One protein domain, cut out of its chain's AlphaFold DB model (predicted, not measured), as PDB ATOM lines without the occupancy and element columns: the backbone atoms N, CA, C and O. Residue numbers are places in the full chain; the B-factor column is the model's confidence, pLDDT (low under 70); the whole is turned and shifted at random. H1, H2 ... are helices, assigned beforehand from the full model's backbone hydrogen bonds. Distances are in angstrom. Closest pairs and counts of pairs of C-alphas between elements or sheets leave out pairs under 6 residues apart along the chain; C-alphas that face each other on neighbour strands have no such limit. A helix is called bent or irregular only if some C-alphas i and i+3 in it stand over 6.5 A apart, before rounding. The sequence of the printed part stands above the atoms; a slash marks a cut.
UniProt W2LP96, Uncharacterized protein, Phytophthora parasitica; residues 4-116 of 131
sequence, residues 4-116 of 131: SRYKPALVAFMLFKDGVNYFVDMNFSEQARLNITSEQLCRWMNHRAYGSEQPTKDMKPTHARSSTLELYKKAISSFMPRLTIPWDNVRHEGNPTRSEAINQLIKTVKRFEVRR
ATOM      1  N   SER A   4      14.171 -10.383 -10.321       70.12
ATOM      2  CA  SER A   4      13.830  -9.235 -11.180       70.12
ATOM      3  C   SER A   4      15.063  -8.404 -11.577       70.12
ATOM      4  O   SER A   4      15.212  -8.053 -12.744       70.12
ATOM      5  N   ARG A   5      16.010  -8.177 -10.653       83.62
ATOM      6  CA  ARG A   5      17.236  -7.395 -10.924       83.62
ATOM      7  C   ARG A   5      18.245  -8.125 -11.813       83.62
ATOM      8  O   ARG A   5      19.060  -7.485 -12.467       83.62
ATOM      9  N   TYR A   6      18.205  -9.454 -11.829       89.62
ATOM     10  CA  TYR A   6      19.115 -10.288 -12.616       89.62
ATOM     11  C   TYR A   6      18.576 -10.601 -14.015       89.62
ATOM     12  O   TYR A   6      19.333 -11.035 -14.884       89.62
ATOM     13  N   LYS A   7      17.289 -10.343 -14.261       88.50
ATOM     14  CA  LYS A   7      16.622 -10.629 -15.532       88.50
ATOM     15  C   LYS A   7      17.275  -9.951 -16.745       88.50
ATOM     16  O   LYS A   7      17.508 -10.660 -17.722       88.50
ATOM     17  N   PRO A   8      17.694  -8.668 -16.693       90.62
ATOM     18  CA  PRO A   8      18.377  -8.040 -17.825       90.62
ATOM     19  C   PRO A   8      19.667  -8.762 -18.234       90.62
ATOM     20  O   PRO A   8      19.974  -8.851 -19.417       90.62
ATOM     21  N   ALA A   9      20.408  -9.321 -17.271       91.62
ATOM     22  CA  ALA A   9      21.616 -10.089 -17.561       91.62
ATOM     23  C   ALA A   9      21.304 -11.409 -18.278       91.62
ATOM     24  O   ALA A   9      22.015 -11.770 -19.215       91.62
ATOM     25  N   LEU A  10      20.238 -12.106 -17.869       91.25
ATOM     26  CA  LEU A  10      19.783 -13.313 -18.558       91.25
ATOM     27  C   LEU A  10      19.303 -12.991 -19.978       91.25
ATOM     28  O   LEU A  10      19.699 -13.673 -20.914       91.25
ATOM     29  N   VAL A  11      18.496 -11.941 -20.145       91.88
ATOM     30  CA  VAL A  11      17.993 -11.510 -21.459       91.88
ATOM     31  C   VAL A  11      19.144 -11.129 -22.389       91.88
ATOM     32  O   VAL A  11      19.163 -11.572 -23.531       91.88
ATOM     33  N   ALA A  12      20.138 -10.382 -21.900       92.12
ATOM     34  CA  ALA A  12      21.319 -10.020 -22.683       92.12
ATOM     35  C   ALA A  12      22.139 -11.243 -23.126       92.12
ATOM     36  O   ALA A  12      22.673 -11.258 -24.234       92.12
ATOM     37  N   PHE A  13      22.236 -12.269 -22.275       93.31
ATOM     38  CA  PHE A  13      22.867 -13.534 -22.643       93.31
ATOM     39  C   PHE A  13      22.047 -14.300 -23.689       93.31
ATOM     40  O   PHE A  13      22.602 -14.748 -24.686       93.31
ATOM     41  N   MET A  14      20.732 -14.424 -23.495       92.75
ATOM     42  CA  MET A  14      19.856 -15.145 -24.425       92.75
ATOM     43  C   MET A  14      19.792 -14.460 -25.793       92.75
ATOM     44  O   MET A  14      19.857 -15.139 -26.809       92.75
ATOM     45  N   LEU A  15      19.767 -13.122 -25.834       92.50
ATOM     46  CA  LEU A  15      19.860 -12.346 -27.074       92.50
ATOM     47  C   LEU A  15      21.140 -12.682 -27.842       92.50
ATOM     48  O   LEU A  15      21.091 -12.912 -29.044       92.50
ATOM     49  N   PHE A  16      22.277 -12.754 -27.147       91.62
ATOM     50  CA  PHE A  16      23.543 -13.143 -27.764       91.62
ATOM     51  C   PHE A  16      23.538 -14.603 -28.236       91.62
ATOM     52  O   PHE A  16      24.016 -14.894 -29.325       91.62
ATOM     53  N   LYS A  17      22.988 -15.518 -27.430       90.81
ATOM     54  CA  LYS A  17      22.932 -16.953 -27.739       90.81
ATOM     55  C   LYS A  17      22.074 -17.247 -28.972       90.81
ATOM     56  O   LYS A  17      22.471 -18.062 -29.797       90.81
ATOM     57  N   ASP A  18      20.894 -16.638 -29.046       89.81
ATOM     58  CA  ASP A  18      19.886 -16.947 -30.063       89.81
ATOM     59  C   ASP A  18      19.942 -15.986 -31.261       89.81
ATOM     60  O   ASP A  18      19.358 -16.270 -32.302       89.81
ATOM     61  N   GLY A  19      20.649 -14.855 -31.137       87.25
ATOM     62  CA  GLY A  19      20.731 -13.827 -32.179       87.25
ATOM     63  C   GLY A  19      19.416 -13.071 -32.398       87.25
ATOM     64  O   GLY A  19      19.231 -12.441 -33.436       87.25
ATOM     65  N   VAL A  20      18.488 -13.145 -31.437       88.75
ATOM     66  CA  VAL A  20      17.139 -12.569 -31.525       88.75
ATOM     67  C   VAL A  20      16.942 -11.502 -30.455       88.75
ATOM     68  O   VAL A  20      17.339 -11.666 -29.303       88.75
ATOM     69  N   ASN A  21      16.262 -10.415 -30.822       86.50
ATOM     70  CA  ASN A  21      15.868  -9.380 -29.875       86.50
ATOM     71  C   ASN A  21      14.711  -9.867 -28.993       86.50
ATOM     72  O   ASN A  21      13.581 -10.021 -29.454       86.50
ATOM     73  N   TYR A  22      14.997 -10.075 -27.710       86.69
ATOM     74  CA  TYR A  22      13.992 -10.377 -26.695       86.69
ATOM     75  C   TYR A  22      13.524  -9.111 -25.976       86.69
ATOM     76  O   TYR A  22      14.297  -8.175 -25.760       86.69
ATOM     77  N   PHE A  23      12.265  -9.106 -25.534       83.81
ATOM     78  CA  PHE A  23      11.777  -8.086 -24.610       83.81
ATOM     79  C   PHE A  23      12.495  -8.199 -23.259       83.81
ATOM     80  O   PHE A  23      12.819  -9.296 -22.801       83.81
ATOM     81  N   VAL A  24      12.698  -7.068 -22.580       75.38
ATOM     82  CA  VAL A  24      13.380  -7.017 -21.270       75.38
ATOM     83  C   VAL A  24      12.666  -7.885 -20.223       75.38
ATOM     84  O   VAL A  24      13.303  -8.484 -19.356       75.38
ATOM     85  N   ASP A  25      11.348  -8.029 -20.365       77.69
ATOM     86  CA  ASP A  25      10.505  -8.835 -19.489       77.69
ATOM     87  C   ASP A  25      10.204 -10.243 -20.020       77.69
ATOM     88  O   ASP A  25       9.359 -10.947 -19.458       77.69
ATOM     89  N   MET A  26      10.936 -10.716 -21.031       83.75
ATOM     90  CA  MET A  26      10.791 -12.079 -21.543       83.75
ATOM     91  C   MET A  26      11.052 -13.109 -20.432       83.75
ATOM     92  O   MET A  26      12.077 -13.073 -19.747       83.75
ATOM     93  N   ASN A  27      10.115 -14.039 -20.249       84.75
ATOM     94  CA  ASN A  27      10.294 -15.190 -19.371       84.75
ATOM     95  C   ASN A  27      10.721 -16.392 -20.214       84.75
ATOM     96  O   ASN A  27      10.025 -16.780 -21.149       84.75
ATOM     97  N   PHE A  28      11.856 -16.994 -19.869       86.50
ATOM     98  CA  PHE A  28      12.358 -18.179 -20.559       86.50
ATOM     99  C   PHE A  28      11.801 -19.451 -19.914       86.50
ATOM    100  O   PHE A  28      11.802 -19.599 -18.682       86.50
ATOM    101  N   SER A  29      11.344 -20.394 -20.742       88.69
ATOM    102  CA  SER A  29      10.883 -21.702 -20.266       88.69
ATOM    103  C   SER A  29      12.008 -22.443 -19.535       88.69
ATOM    104  O   SER A  29      13.192 -22.129 -19.673       88.69
ATOM    105  N   GLU A  30      11.652 -23.416 -18.703       86.00
ATOM    106  CA  GLU A  30      12.651 -24.223 -17.997       86.00
ATOM    107  C   GLU A  30      13.520 -25.034 -18.966       86.00
ATOM    108  O   GLU A  30      14.738 -25.068 -18.817       86.00
ATOM    109  N   GLN A  31      12.917 -25.579 -20.024       86.81
ATOM    110  CA  GLN A  31      13.631 -26.269 -21.101       86.81
ATOM    111  C   GLN A  31      14.649 -25.351 -21.794       86.81
ATOM    112  O   GLN A  31      15.793 -25.745 -21.998       86.81
ATOM    113  N   ALA A  32      14.278 -24.099 -22.082       87.69
ATOM    114  CA  ALA A  32      15.207 -23.131 -22.665       87.69
ATOM    115  C   ALA A  32      16.401 -22.850 -21.739       87.69
ATOM    116  O   ALA A  32      17.519 -22.685 -22.218       87.69
ATOM    117  N   ARG A  33      16.178 -22.840 -20.417       87.88
ATOM    118  CA  ARG A  33      17.233 -22.667 -19.406       87.88
ATOM    119  C   ARG A  33      18.127 -23.902 -19.264       87.88
ATOM    120  O   ARG A  33      19.321 -23.744 -19.038       87.88
ATOM    121  N   LEU A  34      17.576 -25.107 -19.413       88.50
ATOM    122  CA  LEU A  34      18.338 -26.364 -19.419       88.50
ATOM    123  C   LEU A  34      19.230 -26.504 -20.655       88.50
ATOM    124  O   LEU A  34      20.316 -27.062 -20.555       88.50
ATOM    125  N   ASN A  35      18.807 -25.949 -21.792       90.31
ATOM    126  CA  ASN A  35      19.571 -25.975 -23.042       90.31
ATOM    127  C   ASN A  35      20.767 -25.003 -23.058       90.31
ATOM    128  O   ASN A  35      21.474 -24.915 -24.063       90.31
ATOM    129  N   ILE A  36      20.989 -24.233 -21.988       91.19
ATOM    130  CA  ILE A  36      22.131 -23.323 -21.885       91.19
ATOM    131  C   ILE A  36      23.395 -24.130 -21.597       91.19
ATOM    132  O   ILE A  36      23.516 -24.777 -20.557       91.19
ATOM    133  N   THR A  37      24.375 -24.023 -22.490       91.94
ATOM    134  CA  THR A  37      25.676 -24.683 -22.331       91.94
ATOM    135  C   THR A  37      26.715 -23.755 -21.703       91.94
ATOM    136  O   THR A  37      26.657 -22.526 -21.831       91.94
ATOM    137  N   SER A  38      27.716 -24.339 -21.038       92.56
ATOM    138  CA  SER A  38      28.861 -23.579 -20.524       92.56
ATOM    139  C   SER A  38      29.685 -22.929 -21.637       92.56
ATOM    140  O   SER A  38      30.234 -21.850 -21.429       92.56
ATOM    141  N   GLU A  39      29.736 -23.540 -22.822       92.69
ATOM    142  CA  GLU A  39      30.468 -23.020 -23.975       92.69
ATOM    143  C   GLU A  39      29.851 -21.721 -24.501       92.69
ATOM    144  O   GLU A  39      30.559 -20.724 -24.642       92.69
ATOM    145  N   GLN A  40      28.531 -21.692 -24.715       93.69
ATOM    146  CA  GLN A  40      27.809 -20.475 -25.110       93.69
ATOM    147  C   GLN A  40      28.027 -19.352 -24.093       93.69
ATOM    148  O   GLN A  40      28.276 -18.203 -24.457       93.69
ATOM    149  N   LEU A  41      27.982 -19.695 -22.804       93.75
ATOM    150  CA  LEU A  41      28.207 -18.735 -21.735       93.75
ATOM    151  C   LEU A  41      29.656 -18.223 -21.707       93.75
ATOM    152  O   LEU A  41      29.882 -17.035 -21.483       93.75
ATOM    153  N   CYS A  42      30.631 -19.092 -21.981       94.31
ATOM    154  CA  CYS A  42      32.040 -18.731 -22.098       94.31
ATOM    155  C   CYS A  42      32.277 -17.773 -23.275       94.31
ATOM    156  O   CYS A  42      32.864 -16.711 -23.078       94.31
ATOM    157  N   ARG A  43      31.744 -18.084 -24.465       94.75
ATOM    158  CA  ARG A  43      31.814 -17.214 -25.655       94.75
ATOM    159  C   ARG A  43      31.213 -15.837 -25.383       94.75
ATOM    160  O   ARG A  43      31.825 -14.821 -25.704       94.75
ATOM    161  N   TRP A  44      30.064 -15.793 -24.710       95.25
ATOM    162  CA  TRP A  44      29.441 -14.531 -24.322       95.25
ATOM    163  C   TRP A  44      30.301 -13.732 -23.338       95.25
ATOM    164  O   TRP A  44      30.531 -12.541 -23.540       95.25
ATOM    165  N   MET A  45      30.818 -14.365 -22.280       94.94
ATOM    166  CA  MET A  45      31.680 -13.675 -21.314       94.94
ATOM    167  C   MET A  45      32.996 -13.203 -21.942       94.94
ATOM    168  O   MET A  45      33.467 -12.116 -21.606       94.94
ATOM    169  N   ASN A  46      33.554 -13.968 -22.882       94.50
ATOM    170  CA  ASN A  46      34.704 -13.562 -23.682       94.50
ATOM    171  C   ASN A  46      34.387 -12.321 -24.515       94.50
ATOM    172  O   ASN A  46      35.114 -11.335 -24.423       94.50
ATOM    173  N   HIS A  47      33.264 -12.321 -25.238       95.00
ATOM    174  CA  HIS A  47      32.836 -11.163 -26.019       95.00
ATOM    175  C   HIS A  47      32.667  -9.921 -25.132       95.00
ATOM    176  O   HIS A  47      33.109  -8.834 -25.491       95.00
ATOM    177  N   ARG A  48      32.127 -10.076 -23.916       93.62
ATOM    178  CA  ARG A  48      32.001  -8.969 -22.953       93.62
ATOM    179  C   ARG A  48      33.347  -8.465 -22.429       93.62
ATOM    180  O   ARG A  48      33.470  -7.274 -22.172       93.62
ATOM    181  N   ALA A  49      34.330  -9.342 -22.232       93.50
ATOM    182  CA  ALA A  49      35.625  -8.980 -21.654       93.50
ATOM    183  C   ALA A  49      36.635  -8.463 -22.690       93.50
ATOM    184  O   ALA A  49      37.341  -7.492 -22.419       93.50
ATOM    185  N   TYR A  50      36.683  -9.092 -23.865       93.12
ATOM    186  CA  TYR A  50      37.682  -8.880 -24.916       93.12
ATOM    187  C   TYR A  50      37.117  -8.251 -26.196       93.12
ATOM    188  O   TYR A  50      37.894  -7.906 -27.080       93.12
ATOM    189  N   GLY A  51      35.793  -8.169 -26.350       92.56
ATOM    190  CA  GLY A  51      35.151  -7.780 -27.612       92.56
ATOM    191  C   GLY A  51      35.088  -8.902 -28.660       92.56
ATOM    192  O   GLY A  51      34.473  -8.724 -29.707       92.56
ATOM    193  N   SER A  52      35.667 -10.076 -28.380       91.38
ATOM    194  CA  SER A  52      35.678 -11.257 -29.258       91.38
ATOM    195  C   SER A  52      35.199 -12.499 -28.507       91.38
ATOM    196  O   SER A  52      35.537 -12.684 -27.341       91.38
ATOM    197  N   GLU A  53      34.435 -13.366 -29.174       91.19
ATOM    198  CA  GLU A  53      33.974 -14.648 -28.616       91.19
ATOM    199  C   GLU A  53      35.120 -15.640 -28.382       91.19
ATOM    200  O   GLU A  53      35.075 -16.463 -27.463       91.19
ATOM    201  N   GLN A  54      36.150 -15.540 -29.224       91.06
ATOM    202  CA  GLN A  54      37.341 -16.381 -29.223       91.06
ATOM    203  C   GLN A  54      38.572 -15.473 -29.128       91.06
ATOM    204  O   GLN A  54      39.182 -15.131 -30.144       91.06
ATOM    205  N   PRO A  55      38.905 -14.995 -27.918       90.25
ATOM    206  CA  PRO A  55      40.047 -14.123 -27.731       90.25
ATOM    207  C   PRO A  55      41.337 -14.894 -28.011       90.25
ATOM    208  O   PRO A  55      41.517 -16.022 -27.547       90.25
ATOM    209  N   THR A  56      42.252 -14.279 -28.758       89.56
ATOM    210  CA  THR A  56      43.601 -14.826 -28.930       89.56
ATOM    211  C   THR A  56      44.433 -14.567 -27.672       89.56
ATOM    212  O   THR A  56      44.079 -13.748 -26.821       89.56
ATOM    213  N   LYS A  57      45.567 -15.264 -27.539       84.56
ATOM    214  CA  LYS A  57      46.437 -15.182 -26.353       84.56
ATOM    215  C   LYS A  57      46.970 -13.767 -26.080       84.56
ATOM    216  O   LYS A  57      47.241 -13.440 -24.926       84.56
ATOM    217  N   ASP A  58      47.098 -12.956 -27.124       86.81
ATOM    218  CA  ASP A  58      47.663 -11.607 -27.054       86.81
ATOM    219  C   ASP A  58      46.598 -10.529 -26.801       86.81
ATOM    220  O   ASP A  58      46.927  -9.390 -26.460       86.81
ATOM    221  N   MET A  59      45.311 -10.876 -26.933       90.75
ATOM    222  CA  MET A  59      44.223  -9.952 -26.633       90.75
ATOM    223  C   MET A  59      44.151  -9.667 -25.134       90.75
ATOM    224  O   MET A  59      44.307 -10.549 -24.287       90.75
ATOM    225  N   LYS A  60      43.850  -8.411 -24.802       90.88
ATOM    226  CA  LYS A  60      43.693  -7.943 -23.423       90.88
ATOM    227  C   LYS A  60      42.213  -7.717 -23.105       90.88
ATOM    228  O   LYS A  60      41.485  -7.219 -23.964       90.88
ATOM    229  N   PRO A  61      41.743  -8.060 -21.893       91.19
ATOM    230  CA  PRO A  61      40.352  -7.857 -21.510       91.19
ATOM    231  C   PRO A  61      40.117  -6.393 -21.106       91.19
ATOM    232  O   PRO A  61      40.193  -6.023 -19.932       91.19
ATOM    233  N   THR A  62      39.880  -5.541 -22.100       91.75
ATOM    234  CA  THR A  62      39.735  -4.083 -21.956       91.75
ATOM    235  C   THR A  62      38.285  -3.598 -22.000       91.75
ATOM    236  O   THR A  62      38.049  -2.397 -21.889       91.75
ATOM    237  N   HIS A  63      37.305  -4.499 -22.133       90.94
ATOM    238  CA  HIS A  63      35.891  -4.127 -22.284       90.94
ATOM    239  C   HIS A  63      35.055  -4.312 -21.012       90.94
ATOM    240  O   HIS A  63      34.078  -3.591 -20.811       90.94
ATOM    241  N   ALA A  64      35.427  -5.239 -20.124       91.62
ATOM    242  CA  ALA A  64      34.711  -5.459 -18.870       91.62
ATOM    243  C   ALA A  64      35.643  -5.826 -17.717       91.62
ATOM    244  O   ALA A  64      36.680  -6.459 -17.905       91.62
ATOM    245  N   ARG A  65      35.217  -5.456 -16.504       92.50
ATOM    246  CA  ARG A  65      35.906  -5.810 -15.261       92.50
ATOM    247  C   ARG A  65      35.500  -7.186 -14.760       92.50
ATOM    248  O   ARG A  65      34.369  -7.625 -14.984       92.50
ATOM    249  N   SER A  66      36.357  -7.820 -13.966       93.56
ATOM    250  CA  SER A  66      36.052  -9.096 -13.323       93.56
ATOM    251  C   SER A  66      34.810  -9.008 -12.438       93.56
ATOM    252  O   SER A  66      34.018  -9.942 -12.423       93.56
ATOM    253  N   SER A  67      34.594  -7.881 -11.748       92.75
ATOM    254  CA  SER A  67      33.404  -7.671 -10.910       92.75
ATOM    255  C   SER A  67      32.108  -7.648 -11.725       92.75
ATOM    256  O   SER A  67      31.086  -8.176 -11.291       92.75
ATOM    257  N   THR A  68      32.145  -7.082 -12.935       92.94
ATOM    258  CA  THR A  68      31.014  -7.093 -13.866       92.94
ATOM    259  C   THR A  68      30.721  -8.518 -14.343       92.94
ATOM    260  O   THR A  68      29.566  -8.938 -14.358       92.94
ATOM    261  N   LEU A  69      31.760  -9.289 -14.682       94.19
ATOM    262  CA  LEU A  69      31.612 -10.692 -15.083       94.19
ATOM    263  C   LEU A  69      31.078 -11.571 -13.942       94.19
ATOM    264  O   LEU A  69      30.221 -12.423 -14.170       94.19
ATOM    265  N   GLU A  70      31.525 -11.341 -12.707       95.00
ATOM    266  CA  GLU A  70      31.011 -12.026 -11.515       95.00
ATOM    267  C   GLU A  70      29.533 -11.719 -11.263       95.00
ATOM    268  O   GLU A  70      28.770 -12.627 -10.923       95.00
ATOM    269  N   LEU A  71      29.106 -10.472 -11.489       93.44
ATOM    270  CA  LEU A  71      27.698 -10.094 -11.414       93.44
ATOM    271  C   LEU A  71      26.866 -10.847 -12.456       93.44
ATOM    272  O   LEU A  71      25.839 -11.419 -12.096       93.44
ATOM    273  N   TYR A  72      27.316 -10.917 -13.714       94.19
ATOM    274  CA  TYR A  72      26.614 -11.691 -14.746       94.19
ATOM    275  C   TYR A  72      26.552 -13.177 -14.410       94.19
ATOM    276  O   TYR A  72      25.492 -13.792 -14.516       94.19
ATOM    277  N   LYS A  73      27.665 -13.747 -13.944       94.50
ATOM    278  CA  LYS A  73      27.735 -15.141 -13.506       94.50
ATOM    279  C   LYS A  73      26.722 -15.427 -12.394       94.50
ATOM    280  O   LYS A  73      25.976 -16.399 -12.492       94.50
ATOM    281  N   LYS A  74      26.661 -14.577 -11.361       92.94
ATOM    282  CA  LYS A  74      25.691 -14.701 -10.259       92.94
ATOM    283  C   LYS A  74      24.256 -14.578 -10.770       92.94
ATOM    284  O   LYS A  74      23.412 -15.403 -10.423       92.94
ATOM    285  N   ALA A  75      24.000 -13.576 -11.606       92.56
ATOM    286  CA  ALA A  75      22.686 -13.296 -12.166       92.56
ATOM    287  C   ALA A  75      22.150 -14.494 -12.957       92.56
ATOM    288  O   ALA A  75      21.078 -15.006 -12.646       92.56
ATOM    289  N   ILE A  76      22.928 -15.006 -13.909       92.31
ATOM    290  CA  ILE A  76      22.540 -16.153 -14.739       92.31
ATOM    291  C   ILE A  76      22.405 -17.414 -13.888       92.31
ATOM    292  O   ILE A  76      21.436 -18.151 -14.052       92.31
ATOM    293  N   SER A  77      23.307 -17.628 -12.923       92.75
ATOM    294  CA  SER A  77      23.237 -18.788 -12.030       92.75
ATOM    295  C   SER A  77      21.906 -18.847 -11.287       92.75
ATOM    296  O   SER A  77      21.391 -19.940 -11.094       92.75
ATOM    297  N   SER A  78      21.337 -17.704 -10.891       90.25
ATOM    298  CA  SER A  78      20.066 -17.655 -10.154       90.25
ATOM    299  C   SER A  78      18.865 -18.207 -10.932       90.25
ATOM    300  O   SER A  78      17.875 -18.603 -10.322       90.25
ATOM    301  N   PHE A  79      18.961 -18.267 -12.264       89.06
ATOM    302  CA  PHE A  79      17.920 -18.805 -13.139       89.06
ATOM    303  C   PHE A  79      18.158 -20.259 -13.554       89.06
ATOM    304  O   PHE A  79      17.269 -20.863 -14.157       89.06
ATOM    305  N   MET A  80      19.337 -20.821 -13.267       89.88
ATOM    306  CA  MET A  80      19.662 -22.193 -13.645       89.88
ATOM    307  C   MET A  80      18.931 -23.180 -12.723       89.88
ATOM    308  O   MET A  80      19.045 -23.060 -11.503       89.88
ATOM    309  N   PRO A  81      18.226 -24.185 -13.271       84.69
ATOM    310  CA  PRO A  81      17.442 -25.124 -12.463       84.69
ATOM    311  C   PRO A  81      18.325 -25.979 -11.542       84.69
ATOM    312  O   PRO A  81      17.966 -26.252 -10.401       84.69
ATOM    313  N   ARG A  82      19.529 -26.355 -11.994       87.06
ATOM    314  CA  ARG A  82      20.469 -27.211 -11.251       87.06
ATOM    315  C   ARG A  82      21.507 -26.407 -10.457       87.06
ATOM    316  O   ARG A  82      22.700 -26.628 -10.620       87.06
ATOM    317  N   LEU A  83      21.081 -25.468  -9.605       84.38
ATOM    318  CA  LEU A  83      21.951 -24.465  -8.957       84.38
ATOM    319  C   LEU A  83      23.213 -25.036  -8.271       84.38
ATOM    320  O   LEU A  83      24.303 -24.472  -8.415       84.38
ATOM    321  N   THR A  84      23.056 -26.123  -7.510       87.31
ATOM    322  CA  THR A  84      24.097 -26.731  -6.660       87.31
ATOM    323  C   THR A  84      24.989 -27.722  -7.401       87.31
ATOM    324  O   THR A  84      26.099 -27.993  -6.945       87.31
ATOM    325  N   ILE A  85      24.534 -28.238  -8.544       90.62
ATOM    326  CA  ILE A  85      25.236 -29.275  -9.297       90.62
ATOM    327  C   ILE A  85      26.335 -28.600 -10.133       90.62
ATOM    328  O   ILE A  85      26.032 -27.690 -10.915       90.62
ATOM    329  N   PRO A  86      27.615 -28.985  -9.972       90.06
ATOM    330  CA  PRO A  86      28.689 -28.456 -10.805       90.06
ATOM    331  C   PRO A  86      28.458 -28.822 -12.275       90.06
ATOM    332  O   PRO A  86      27.782 -29.800 -12.579       90.06
ATOM    333  N   TRP A  87      29.005 -28.020 -13.185       92.62
ATOM    334  CA  TRP A  87      28.947 -28.343 -14.606       92.62
ATOM    335  C   TRP A  87      29.854 -29.534 -14.923       92.62
ATOM    336  O   TRP A  87      31.046 -29.491 -14.613       92.62
ATOM    337  N   ASP A  88      29.299 -30.545 -15.576       90.75
ATOM    338  CA  ASP A  88      30.027 -31.680 -16.132       90.75
ATOM    339  C   ASP A  88      30.327 -31.412 -17.615       90.75
ATOM    340  O   ASP A  88      29.417 -31.246 -18.427       90.75
ATOM    341  N   ASN A  89      31.612 -31.357 -17.975       85.44
ATOM    342  CA  ASN A  89      32.044 -31.117 -19.356       85.44
ATOM    343  C   ASN A  89      31.829 -32.321 -20.282       85.44
ATOM    344  O   ASN A  89      31.783 -32.124 -21.489       85.44
ATOM    345  N   VAL A  90      31.729 -33.540 -19.744       87.44
ATOM    346  CA  VAL A  90      31.533 -34.768 -20.528       87.44
ATOM    347  C   VAL A  90      30.050 -34.978 -20.802       87.44
ATOM    348  O   VAL A  90      29.659 -35.289 -21.921       87.44
ATOM    349  N   ARG A  91      29.212 -34.794 -19.776       87.94
ATOM    350  CA  ARG A  91      27.755 -34.971 -19.892       87.94
ATOM    351  C   ARG A  91      27.023 -33.719 -20.371       87.94
ATOM    352  O   ARG A  91      25.862 -33.819 -20.740       87.94
ATOM    353  N   HIS A  92      27.683 -32.559 -20.368       87.00
ATOM    354  CA  HIS A  92      27.073 -31.252 -20.633       87.00
ATOM    355  C   HIS A  92      25.853 -30.974 -19.740       87.00
ATOM    356  O   HIS A  92      24.837 -30.436 -20.179       87.00
ATOM    357  N   GLU A  93      25.964 -31.342 -18.464       87.62
ATOM    358  CA  GLU A  93      24.887 -31.239 -17.482       87.62
ATOM    359  C   GLU A  93      25.311 -30.448 -16.238       87.62
ATOM    360  O   GLU A  93      26.489 -30.356 -15.900       87.62
ATOM    361  N   GLY A  94      24.329 -29.910 -15.510       90.31
ATOM    362  CA  GLY A  94      24.543 -29.166 -14.264       90.31
ATOM    363  C   GLY A  94      24.383 -27.659 -14.448       90.31
ATOM    364  O   GLY A  94      23.663 -27.205 -15.334       90.31
ATOM    365  N   ASN A  95      25.015 -26.865 -13.583       92.06
ATOM    366  CA  ASN A  95      24.970 -25.407 -13.673       92.06
ATOM    367  C   ASN A  95      26.093 -24.874 -14.582       92.06
ATOM    368  O   ASN A  95      27.239 -24.817 -14.121       92.06
ATOM    369  N   PRO A  96      25.802 -24.389 -15.805       92.38
ATOM    370  CA  PRO A  96      26.827 -23.963 -16.766       92.38
ATOM    371  C   PRO A  96      27.720 -22.838 -16.235       92.38
ATOM    372  O   PRO A  96      28.904 -22.770 -16.576       92.38
ATOM    373  N   THR A  97      27.200 -22.003 -15.328       92.44
ATOM    374  CA  THR A  97      27.961 -20.919 -14.689       92.44
ATOM    375  C   THR A  97      29.065 -21.423 -13.758       92.44
ATOM    376  O   THR A  97      29.993 -20.676 -13.456       92.44
ATOM    377  N   ARG A  98      28.994 -22.676 -13.287       91.44
ATOM    378  CA  ARG A  98      29.988 -23.288 -12.388       91.44
ATOM    379  C   ARG A  98      31.103 -24.024 -13.132       91.44
ATOM    380  O   ARG A  98      31.953 -24.617 -12.473       91.44
ATOM    381  N   SER A  99      31.124 -23.969 -14.463       93.75
ATOM    382  CA  SER A  99      32.184 -24.572 -15.274       93.75
ATOM    383  C   SER A  99      33.567 -23.992 -14.966       93.75
ATOM    384  O   SER A  99      33.725 -22.822 -14.598       93.75
ATOM    385  N   GLU A 100      34.598 -24.821 -15.130       92.31
ATOM    386  CA  GLU A 100      35.981 -24.393 -14.933       92.31
ATOM    387  C   GLU A 100      36.379 -23.281 -15.912       92.31
ATOM    388  O   GLU A 100      36.988 -22.301 -15.488       92.31
ATOM    389  N   ALA A 101      35.966 -23.378 -17.179       92.12
ATOM    390  CA  ALA A 101      36.290 -22.400 -18.219       92.12
ATOM    391  C   ALA A 101      35.904 -20.965 -17.819       92.12
ATOM    392  O   ALA A 101      36.721 -20.048 -17.894       92.12
ATOM    393  N   ILE A 102      34.695 -20.777 -17.284       93.56
ATOM    394  CA  ILE A 102      34.216 -19.470 -16.810       93.56
ATOM    395  C   ILE A 102      35.023 -18.982 -15.605       93.56
ATOM    396  O   ILE A 102      35.370 -17.803 -15.504       93.56
ATOM    397  N   ASN A 103      35.344 -19.881 -14.673       94.12
ATOM    398  CA  ASN A 103      36.159 -19.531 -13.513       94.12
ATOM    399  C   ASN A 103      37.576 -19.102 -13.924       94.12
ATOM    400  O   ASN A 103      38.100 -18.132 -13.374       94.12
ATOM    401  N   GLN A 104      38.184 -19.794 -14.889       94.25
ATOM    402  CA  GLN A 104      39.504 -19.462 -15.428       94.25
ATOM    403  C   GLN A 104      39.493 -18.135 -16.193       94.25
ATOM    404  O   GLN A 104      40.417 -17.335 -16.033       94.25
ATOM    405  N   LEU A 105      38.426 -17.848 -16.944       94.12
ATOM    406  CA  LEU A 105      38.230 -16.553 -17.596       94.12
ATOM    407  C   LEU A 105      38.237 -15.410 -16.572       94.12
ATOM    408  O   LEU A 105      39.046 -14.489 -16.675       94.12
ATOM    409  N   ILE A 106      37.406 -15.495 -15.528       95.06
ATOM    410  CA  ILE A 106      37.331 -14.450 -14.492       95.06
ATOM    411  C   ILE A 106      38.682 -14.283 -13.779       95.06
ATOM    412  O   ILE A 106      39.117 -13.155 -13.540       95.06
ATOM    413  N   LYS A 107      39.382 -15.384 -13.469       95.38
ATOM    414  CA  LYS A 107      40.737 -15.339 -12.886       95.38
ATOM    415  C   LYS A 107      41.739 -14.644 -13.812       95.38
ATOM    416  O   LYS A 107      42.565 -13.864 -13.339       95.38
ATOM    417  N   THR A 108      41.660 -14.904 -15.113       93.81
ATOM    418  CA  THR A 108      42.517 -14.272 -16.123       93.81
ATOM    419  C   THR A 108      42.262 -12.770 -16.192       93.81
ATOM    420  O   THR A 108      43.211 -11.995 -16.101       93.81
ATOM    421  N   VAL A 109      40.998 -12.340 -16.240       93.69
ATOM    422  CA  VAL A 109      40.644 -10.909 -16.229       93.69
ATOM    423  C   VAL A 109      41.169 -10.222 -14.965       93.69
ATOM    424  O   VAL A 109      41.844  -9.200 -15.073       93.69
ATOM    425  N   LYS A 110      40.990 -10.827 -13.781       94.25
ATOM    426  CA  LYS A 110      41.566 -10.313 -12.520       94.25
ATOM    427  C   LYS A 110      43.079 -10.112 -12.607       94.25
ATOM    428  O   LYS A 110      43.603  -9.113 -12.124       94.25
ATOM    429  N   ARG A 111      43.798 -11.050 -13.231       93.56
ATOM    430  CA  ARG A 111      45.254 -10.958 -13.407       93.56
ATOM    431  C   ARG A 111      45.647  -9.762 -14.280       93.56
ATOM    432  O   ARG A 111      46.596  -9.064 -13.931       93.56
ATOM    433  N   PHE A 112      44.933  -9.509 -15.377       91.44
ATOM    434  CA  PHE A 112      45.176  -8.343 -16.237       91.44
ATOM    435  C   PHE A 112      44.834  -7.020 -15.539       91.44
ATOM    436  O   PHE A 112      45.574  -6.046 -15.679       91.44
ATOM    437  N   GLU A 113      43.774  -6.984 -14.730       91.00
ATOM    438  CA  GLU A 113      43.444  -5.809 -13.916       91.00
ATOM    439  C   GLU A 113      44.558  -5.461 -12.921       91.00
ATOM    440  O   GLU A 113      44.969  -4.303 -12.841       91.00
ATOM    441  N   VAL A 114      45.101  -6.457 -12.207       90.81
ATOM    442  CA  VAL A 114      46.215  -6.258 -11.256       90.81
ATOM    443  C   VAL A 114      47.464  -5.723 -11.960       90.81
ATOM    444  O   VAL A 114      48.163  -4.870 -11.415       90.81
ATOM    445  N   ARG A 115      47.718  -6.163 -13.198       90.62
ATOM    446  CA  ARG A 115      48.828  -5.682 -14.037       90.62
ATOM    447  C   ARG A 115      48.588  -4.304 -14.658       90.62
ATOM    448  O   ARG A 115      49.479  -3.793 -15.323       90.62
ATOM    449  N   ARG A 116      47.413  -3.697 -14.439       86.25
ATOM    450  CA  ARG A 116      46.969  -2.441 -15.079       86.25
ATOM    451  C   ARG A 116      46.885  -2.530 -16.607       86.25
ATOM    452  O   ARG A 116      46.989  -1.526 -17.299       86.25
TER     453      ARG A 116
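AT A GLANCE: This is residues 4 to 116 of the 131 residues of an uncharacterized protein of Phytophthora parasitica (UniProt W2LP96). Three helices, H3, H4 and H5, stand side by side as a small up-and-down bundle, each running against the one before it in the chain, and H1 crosses H3 and H4 near one end. The bundle is not tightly closed between H3 and H4, and short H2 lies off to the side, touching no helix. The printed part has 113 residues with five named helices, H1 to H5 in chain order, and no named strand: all helix. It is compact, with a radius of gyration of the C-alphas of 13.8 A and spans of 41 by 32 by 22 A.

HOW THE PARTS SIT: Start at H5, residues 100 to 114. It touches H3, residues 38 to 50, the same way at a shallow tilt of 14 degrees; their closest C-alphas, Cys 42 and Ile 102, are 5.8 A apart. H4, residues 66 to 77, forms a helical hairpin with H5, touching with residues 66 to 70 alone; the closest C-alphas, Ser 66 and Ile 106, are 5.6 A apart. H3 and H4 are close but not clearly touching, with C-alphas 45 and 69 closest at 6.9 A. H1, residues 4 to 18, is about perpendicular to H4 at 89 degrees and touches it with residues 6 to 10 alone, C-alphas Tyr 6 and Ala 75 coming closest at 4.7 A. H1 also touches H3, with residues 13 to 17 alone; C-alphas Lys 17 and Gln 40 are closest at 6.6 A. H2, residues 30 to 34, is apart from H4 and H5. In H2, H3, H4 and H5 every O i to N i+4 pair is within hydrogen-bond range; in H1, 9 of 11 are.

IN THESE COORDINATES: Find C-alpha 4 at (13.830, -9.235, -11.180); H1 runs 21.3 A from there and is irregular, C-alphas 5 and 8 being 7.0 A apart. H2 measures 6.2 A, H3 17.7 A and H4 16.1 A. H5 runs 21.1 A to C-alpha 114 at (46.215, -6.258, -11.256).

THE WHOLE: The C-alphas of Ser 29 and Arg 115, 41.7 A apart, are the two farthest. The printed part has no cut. The link from H2 to H3 is tight; those from H1 to H2, H3 to H4 and H4 to H5 are long, with 11, 15 and 22 residues. Mean pLDDT of the printed part is 90.5, and no printed residue is under 70.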